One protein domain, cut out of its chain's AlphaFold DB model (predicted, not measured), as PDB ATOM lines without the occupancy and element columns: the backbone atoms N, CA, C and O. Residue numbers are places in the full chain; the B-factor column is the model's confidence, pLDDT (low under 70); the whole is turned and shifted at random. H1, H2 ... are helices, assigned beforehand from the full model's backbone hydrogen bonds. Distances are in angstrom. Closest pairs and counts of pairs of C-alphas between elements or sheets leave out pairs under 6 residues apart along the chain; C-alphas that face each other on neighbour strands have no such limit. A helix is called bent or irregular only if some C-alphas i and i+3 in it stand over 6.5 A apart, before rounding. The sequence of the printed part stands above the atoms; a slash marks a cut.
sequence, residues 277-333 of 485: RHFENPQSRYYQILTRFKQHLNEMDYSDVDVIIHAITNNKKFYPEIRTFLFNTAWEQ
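This is residues 277 to 333 of the 485 residues of an uncharacterized protein of Trichomonas vaginalis (UniProt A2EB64). H1 and H2 run side by side in opposite ways, and H3 crosses slantwise over one side of the pair. The 57 printed residues hold these three named helices in chain order and no named strand: all helix, compact, with a radius of gyration of the C-alphas of 10.7 A and spans of 26 by 24 by 16 A.

H1, residues 285 to 299, is close to but not clearly touching H2, residues 302 to 312, at a shallow tilt of 6 degrees; the closest C-alphas, Tyr 286 and Ile 312, are 6.7 A apart. H3, residues 316 to 331, touches H2 with residues 319 to 326 alone, at a steep tilt of 56 degrees; the closest C-alphas, Ile 309 and Tyr 319, are 6.3 A apart. With residues 329 to 330 alone, H3 only just touches residues 294 to 297 of H1, with 3 pairs of C-alphas within 8 A, the closest Leu 297 and Ala 330 at 6.8 A. O i to N i+4 pairs are within hydrogen-bond range throughout H2, 9 of 11 in H1 and 10 of 12 in H3.

H1, 21.2 A long, begins at C-alpha 285 (187.385, 152.079, 195.714); H2 is 15.3 A; H3, 23.0 A, ends at C-alpha 331 (197.840, 171.583, 195.142). H1 and H3 are irregular: C-alphas 295 and 298 are 8.2 A apart, 317 and 320 7.3 A.

The farthest C-alphas, Asn 315 and Gln 333, are 27.8 A apart. The printed part has no cut, both helix links are tight, and residue 280 has pLDDT under 70.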
ATOM      1  N   ARG A 277     190.923 157.106 206.424       72.44
ATOM      2  CA  ARG A 277     191.570 155.778 206.355       72.44
ATOM      3  C   ARG A 277     191.145 154.979 205.130       72.44
ATOM      4  O   ARG A 277     191.905 154.165 204.604       72.44
ATOM      5  N   HIS A 278     189.945 155.243 204.622       75.00
ATOM      6  CA  HIS A 278     189.466 154.614 203.403       75.00
ATOM      7  C   HIS A 278     190.259 155.040 202.165       75.00
ATOM      8  O   HIS A 278     190.373 154.238 201.245       75.00
ATOM      9  N   PHE A 279     190.852 156.235 202.137       75.56
ATOM     10  CA  PHE A 279     191.677 156.701 201.020       75.56
ATOM     11  C   PHE A 279     193.091 156.128 201.022       75.56
ATOM     12  O   PHE A 279     193.807 156.337 200.051       75.56
ATOM     13  N   GLU A 280     193.486 155.400 202.068       69.12
ATOM     14  CA  GLU A 280     194.829 154.824 202.191       69.12
ATOM     15  C   GLU A 280     194.894 153.346 201.834       69.12
ATOM     16  O   GLU A 280     195.943 152.855 201.427       69.12
ATOM     17  N   ASN A 281     193.782 152.625 201.979       77.50
ATOM     18  CA  ASN A 281     193.741 151.205 201.669       77.50
ATOM     19  C   ASN A 281     193.774 150.999 200.141       77.50
ATOM     20  O   ASN A 281     192.780 151.328 199.490       77.50
ATOM     21  N   PRO A 282     194.828 150.383 199.563       83.69
ATOM     22  CA  PRO A 282     194.936 150.181 198.114       83.69
ATOM     23  C   PRO A 282     193.803 149.345 197.509       83.69
ATOM     24  O   PRO A 282     193.532 149.427 196.313       83.69
ATOM     25  N   GLN A 283     193.134 148.534 198.335       82.62
ATOM     26  CA  GLN A 283     191.991 147.714 197.934       82.62
ATOM     27  C   GLN A 283     190.668 148.488 197.948       82.62
ATOM     28  O   GLN A 283     189.649 147.973 197.493       82.62
ATOM     29  N   SER A 284     190.640 149.710 198.484       87.31
ATOM     30  CA  SER A 284     189.419 150.501 198.529       87.31
ATOM     31  C   SER A 284     189.140 151.165 197.180       87.31
ATOM     32  O   SER A 284     190.033 151.649 196.480       87.31
ATOM     33  N   ARG A 285     187.850 151.282 196.854       86.81
ATOM     34  CA  ARG A 285     187.385 152.079 195.714       86.81
ATOM     35  C   ARG A 285     187.848 153.541 195.809       86.81
ATOM     36  O   ARG A 285     188.168 154.149 194.793       86.81
ATOM     37  N   TYR A 286     187.917 154.102 197.015       85.81
ATOM     38  CA  TYR A 286     188.308 155.497 197.245       85.81
ATOM     39  C   TYR A 286     189.774 155.761 196.901       85.81
ATOM     40  O   TYR A 286     190.079 156.761 196.253       85.81
ATOM     41  N   TYR A 287     190.671 154.834 197.255       85.19
ATOM     42  CA  TYR A 287     192.082 154.900 196.877       85.19
ATOM     43  C   TYR A 287     192.249 154.865 195.355       85.19
ATOM     44  O   TYR A 287     193.019 155.641 194.786       85.19
ATOM     45  N   GLN A 288     191.494 154.000 194.670       87.88
ATOM     46  CA  GLN A 288     191.524 153.907 193.209       87.88
ATOM     47  C   GLN A 288     191.028 155.200 192.546       87.88
ATOM     48  O   GLN A 288     191.673 155.694 191.621       87.88
ATOM     49  N   ILE A 289     189.927 155.782 193.044       88.75
ATOM     50  CA  ILE A 289     189.421 157.086 192.586       88.75
ATOM     51  C   ILE A 289     190.495 158.163 192.770       88.75
ATOM     52  O   ILE A 289     190.797 158.882 191.820       88.75
ATOM     53  N   LEU A 290     191.118 158.241 193.949       87.25
ATOM     54  CA  LEU A 290     192.150 159.235 194.248       87.25
ATOM     55  C   LEU A 290     193.405 159.062 193.380       87.25
ATOM     56  O   LEU A 290     193.975 160.042 192.905       87.25
ATOM     57  N   THR A 291     193.827 157.823 193.138       87.00
ATOM     58  CA  THR A 291     194.978 157.515 192.277       87.00
ATOM     59  C   THR A 291     194.728 157.986 190.847       87.00
ATOM     60  O   THR A 291     195.581 158.646 190.254       87.00
ATOM     61  N   ARG A 292     193.536 157.709 190.309       89.19
ATOM     62  CA  ARG A 292     193.131 158.166 188.971       89.19
ATOM     63  C   ARG A 292     192.986 159.689 188.919       89.19
ATOM     64  O   ARG A 292     193.465 160.308 187.975       89.19
ATOM     65  N   PHE A 293     192.410 160.302 189.955       92.50
ATOM     66  CA  PHE A 293     192.353 161.758 190.105       92.50
ATOM     67  C   PHE A 293     193.751 162.382 190.000       92.50
ATOM     68  O   PHE A 293     193.967 163.229 189.138       92.50
ATOM     69  N   LYS A 294     194.724 161.886 190.780       88.06
ATOM     70  CA  LYS A 294     196.126 162.338 190.737       88.06
ATOM     71  C   LYS A 294     196.751 162.203 189.343       88.06
ATOM     72  O   LYS A 294     197.455 163.108 188.913       88.06
ATOM     73  N   GLN A 295     196.492 161.102 188.634       91.06
ATOM     74  CA  GLN A 295     197.047 160.844 187.295       91.06
ATOM     75  C   GLN A 295     196.514 161.795 186.213       91.06
ATOM     76  O   GLN A 295     197.225 162.075 185.248       91.06
ATOM     77  N   HIS A 296     195.293 162.310 186.376       92.56
ATOM     78  CA  HIS A 296     194.599 163.109 185.362       92.56
ATOM     79  C   HIS A 296     194.369 164.578 185.760       92.56
ATOM     80  O   HIS A 296     193.661 165.288 185.051       92.56
ATOM     81  N   LEU A 297     195.001 165.080 186.832       89.62
ATOM     82  CA  LEU A 297     194.822 166.460 187.327       89.62
ATOM     83  C   LEU A 297     194.944 167.543 186.242       89.62
ATOM     84  O   LEU A 297     194.171 168.495 186.220       89.62
ATOM     85  N   ASN A 298     195.900 167.392 185.320       89.38
ATOM     86  CA  ASN A 298     196.151 168.363 184.246       89.38
ATOM     87  C   ASN A 298     195.039 168.422 183.182       89.38
ATOM     88  O   ASN A 298     195.018 169.344 182.365       89.38
ATOM     89  N   GLU A 299     194.163 167.419 183.145       92.44
ATOM     90  CA  GLU A 299     193.125 167.242 182.126       92.44
ATOM     91  C   GLU A 299     191.722 167.584 182.648       92.44
ATOM     92  O   GLU A 299     190.786 167.663 181.843       92.44
ATOM     93  N   MET A 300     191.594 167.790 183.963       93.44
ATOM     94  CA  MET A 300     190.338 168.042 184.665       93.44
ATOM     95  C   MET A 300     190.027 169.534 184.809       93.44
ATOM     96  O   MET A 300     190.924 170.375 184.933       93.44
ATOM     97  N   ASP A 301     188.735 169.842 184.848       94.81
ATOM     98  CA  ASP A 301     188.197 171.100 185.364       94.81
ATOM     99  C   ASP A 301     187.434 170.870 186.680       94.81
ATOM    100  O   ASP A 301     187.351 169.752 187.188       94.81
ATOM    101  N   TYR A 302     186.891 171.934 187.273       95.06
ATOM    102  CA  TYR A 302     186.161 171.806 188.535       95.06
ATOM    103  C   TYR A 302     184.857 171.004 188.414       95.06
ATOM    104  O   TYR A 302     184.444 170.366 189.380       95.06
ATOM    105  N   SER A 303     184.220 170.976 187.237       94.56
ATOM    106  CA  SER A 303     183.006 170.169 187.053       94.56
ATOM    107  C   SER A 303     183.326 168.681 187.202       94.56
ATOM    108  O   SER A 303     182.544 167.942 187.793       94.56
ATOM    109  N   ASP A 304     184.505 168.250 186.741       94.94
ATOM    110  CA  ASP A 304     184.995 166.888 186.963       94.94
ATOM    111  C   ASP A 304     185.194 166.596 188.466       94.94
ATOM    112  O   ASP A 304     184.842 165.514 188.945       94.94
ATOM    113  N   VAL A 305     185.703 167.570 189.232       93.94
ATOM    114  CA  VAL A 305     185.891 167.460 190.692       93.94
ATOM    115  C   VAL A 305     184.557 167.274 191.411       93.94
ATOM    116  O   VAL A 305     184.450 166.400 192.272       93.94
ATOM    117  N   ASP A 306     183.527 168.034 191.039       91.81
ATOM    118  CA  ASP A 306     182.195 167.911 191.640       91.81
ATOM    119  C   ASP A 306     181.597 166.511 191.418       91.81
ATOM    120  O   ASP A 306     181.082 165.884 192.349       91.81
ATOM    121  N   VAL A 307     181.765 165.944 190.218       92.94
ATOM    122  CA  VAL A 307     181.338 164.564 189.929       92.94
ATOM    123  C   VAL A 307     182.104 163.553 190.789       92.94
ATOM    124  O   VAL A 307     181.512 162.588 191.279       92.94
ATOM    125  N   ILE A 308     183.405 163.764 191.012       93.81
ATOM    126  CA  ILE A 308     184.212 162.903 191.889       93.81
ATOM    127  C   ILE A 308     183.713 162.977 193.337       93.81
ATOM    128  O   ILE A 308     183.577 161.934 193.976       93.81
ATOM    129  N   ILE A 309     183.385 164.167 193.847       93.12
ATOM    130  CA  ILE A 309     182.834 164.339 195.202       93.12
ATOM    131  C   ILE A 309     181.537 163.534 195.357       93.12
ATOM    132  O   ILE A 309     181.407 162.751 196.301       93.12
ATOM    133  N   HIS A 310     180.623 163.649 194.389       91.31
ATOM    134  CA  HIS A 310     179.375 162.880 194.364       91.31
ATOM    135  C   HIS A 310     179.618 161.364 194.275       91.31
ATOM    136  O   HIS A 310     178.883 160.578 194.870       91.31
ATOM    137  N   ALA A 311     180.654 160.929 193.552       89.69
ATOM    138  CA  ALA A 311     181.008 159.515 193.441       89.69
ATOM    139  C   ALA A 311     181.649 158.946 194.717       89.69
ATOM    140  O   ALA A 311     181.556 157.741 194.960       89.69
ATOM    141  N   ILE A 312     182.306 159.792 195.515       89.00
ATOM    142  CA  ILE A 312     182.878 159.426 196.814       89.00
ATOM    143  C   ILE A 312     181.775 159.339 197.873       89.00
ATOM    144  O   ILE A 312     181.771 158.416 198.681       89.00
ATOM    145  N   THR A 313     180.829 160.277 197.904       88.31
ATOM    146  CA  THR A 313     179.750 160.233 198.894       88.31
ATOM    147  C   THR A 313     178.436 160.772 198.355       88.31
ATOM    148  O   THR A 313     178.377 161.784 197.662       88.31
ATOM    149  N   ASN A 314     177.342 160.131 198.761       86.69
ATOM    150  CA  ASN A 314     175.991 160.633 198.513       86.69
ATOM    151  C   ASN A 314     175.533 161.630 199.592       86.69
ATOM    152  O   ASN A 314     174.490 162.264 199.452       86.69
ATOM    153  N   ASN A 315     176.280 161.758 200.694       89.31
ATOM    154  CA  ASN A 315     175.925 162.657 201.783       89.31
ATOM    155  C   ASN A 315     176.566 164.033 201.571       89.31
ATOM    156  O   ASN A 315     177.746 164.228 201.864       89.31
ATOM    157  N   LYS A 316     175.743 164.993 201.133       89.44
ATOM    158  CA  LYS A 316     176.135 166.389 200.876       89.44
ATOM    159  C   LYS A 316     176.850 167.070 202.042       89.44
ATOM    160  O   LYS A 316     177.662 167.956 201.814       89.44
ATOM    161  N   LYS A 317     176.606 166.634 203.284       88.38
ATOM    162  CA  LYS A 317     177.279 167.193 204.467       88.38
ATOM    163  C   LYS A 317     178.797 167.033 204.435       88.38
ATOM    164  O   LYS A 317     179.461 167.824 205.075       88.38
ATOM    165  N   PHE A 318     179.314 166.031 203.720       86.69
ATOM    166  CA  PHE A 318     180.752 165.773 203.604       86.69
ATOM    167  C   PHE A 318     181.382 166.382 202.343       86.69
ATOM    168  O   PHE A 318     182.572 166.183 202.092       86.69
ATOM    169  N   TYR A 319     180.597 167.069 201.503       91.62
ATOM    170  CA  TYR A 319     181.104 167.642 200.253       91.62
ATOM    171  C   TYR A 319     182.202 168.676 200.504       91.62
ATOM    172  O   TYR A 319     183.232 168.564 199.842       91.62
ATOM    173  N   PRO A 320     182.061 169.621 201.458       89.81
ATOM    174  CA  PRO A 320     183.124 170.576 201.746       89.81
ATOM    175  C   PRO A 320     184.427 169.887 202.157       89.81
ATOM    176  O   PRO A 320     185.483 170.208 201.623       89.81
ATOM    177  N   GLU A 321     184.378 168.882 203.034       86.12
ATOM    178  CA  GLU A 321     185.584 168.201 203.511       86.12
ATOM    179  C   GLU A 321     186.281 167.389 202.419       86.12
ATOM    180  O   GLU A 321     187.514 167.393 202.347       86.12
ATOM    181  N   ILE A 322     185.515 166.699 201.568       89.31
ATOM    182  CA  ILE A 322     186.068 165.943 200.436       89.31
ATOM    183  C   ILE A 322     186.609 166.903 199.380       89.31
ATOM    184  O   ILE A 322     187.700 166.676 198.865       89.31
ATOM    185  N   ARG A 323     185.899 167.996 199.084       93.38
ATOM    186  CA  ARG A 323     186.365 169.039 198.166       93.38
ATOM    187  C   ARG A 323     187.688 169.623 198.638       93.38
ATOM    188  O   ARG A 323     188.650 169.616 197.875       93.38
ATOM    189  N   THR A 324     187.760 170.049 199.898       88.19
ATOM    190  CA  THR A 324     188.999 170.545 200.498       88.19
ATOM    191  C   THR A 324     190.099 169.488 200.393       88.19
ATOM    192  O   THR A 324     191.199 169.804 199.960       88.19
ATOM    193  N   PHE A 325     189.819 168.214 200.680       85.31
ATOM    194  CA  PHE A 325     190.803 167.138 200.511       85.31
ATOM    195  C   PHE A 325     191.301 166.979 199.057       85.31
ATOM    196  O   PHE A 325     192.505 166.823 198.830       85.31
ATOM    197  N   LEU A 326     190.412 167.055 198.063       90.25
ATOM    198  CA  LEU A 326     190.773 166.958 196.645       90.25
ATOM    199  C   LEU A 326     191.581 168.170 196.173       90.25
ATOM    200  O   LEU A 326     192.591 167.984 195.495       90.25
ATOM    201  N   PHE A 327     191.206 169.390 196.571       91.38
ATOM    202  CA  PHE A 327     192.031 170.575 196.326       91.38
ATOM    203  C   PHE A 327     193.393 170.423 196.984       91.38
ATOM    204  O   PHE A 327     194.406 170.632 196.326       91.38
ATOM    205  N   ASN A 328     193.439 169.985 198.242       81.19
ATOM    206  CA  ASN A 328     194.694 169.792 198.956       81.19
ATOM    207  C   ASN A 328     195.615 168.831 198.218       81.19
ATOM    208  O   ASN A 328     196.786 169.139 198.025       81.19
ATOM    209  N   THR A 329     195.045 167.732 197.737       81.81
ATOM    210  CA  THR A 329     195.744 166.741 196.926       81.81
ATOM    211  C   THR A 329     196.220 167.311 195.585       81.81
ATOM    212  O   THR A 329     197.317 166.998 195.128       81.81
ATOM    213  N   ALA A 330     195.410 168.133 194.919       87.00
ATOM    214  CA  ALA A 330     195.762 168.718 193.628       87.00
ATOM    215  C   ALA A 330     196.878 169.771 193.748       87.00
ATOM    216  O   ALA A 330     197.787 169.817 192.916       87.00
ATOM    217  N   TRP A 331     196.846 170.561 194.822       85.50
ATOM    218  CA  TRP A 331     197.840 171.583 195.142       85.50
ATOM    219  C   TRP A 331     199.248 171.027 195.394       85.50
ATOM    220  O   TRP A 331     200.226 171.747 195.209       85.50
ATOM    221  N   GLU A 332     199.378 169.744 195.748       77.19
ATOM    222  CA  GLU A 332     200.680 169.061 195.835       77.19
ATOM    223  C   GLU A 332     201.404 168.997 194.483       77.19
ATOM    224  O   GLU A 332     202.626 168.865 194.439       77.19
ATOM    225  N   GLN A 333     200.659 169.072 193.376       77.75
ATOM    226  CA  GLN A 333     201.192 168.886 192.028       77.75
ATOM    227  C   GLN A 333     201.118 170.152 191.173       77.75
ATOM    228  O   GLN A 333     201.983 170.355 190.321       77.75
TER     229      GLN A 333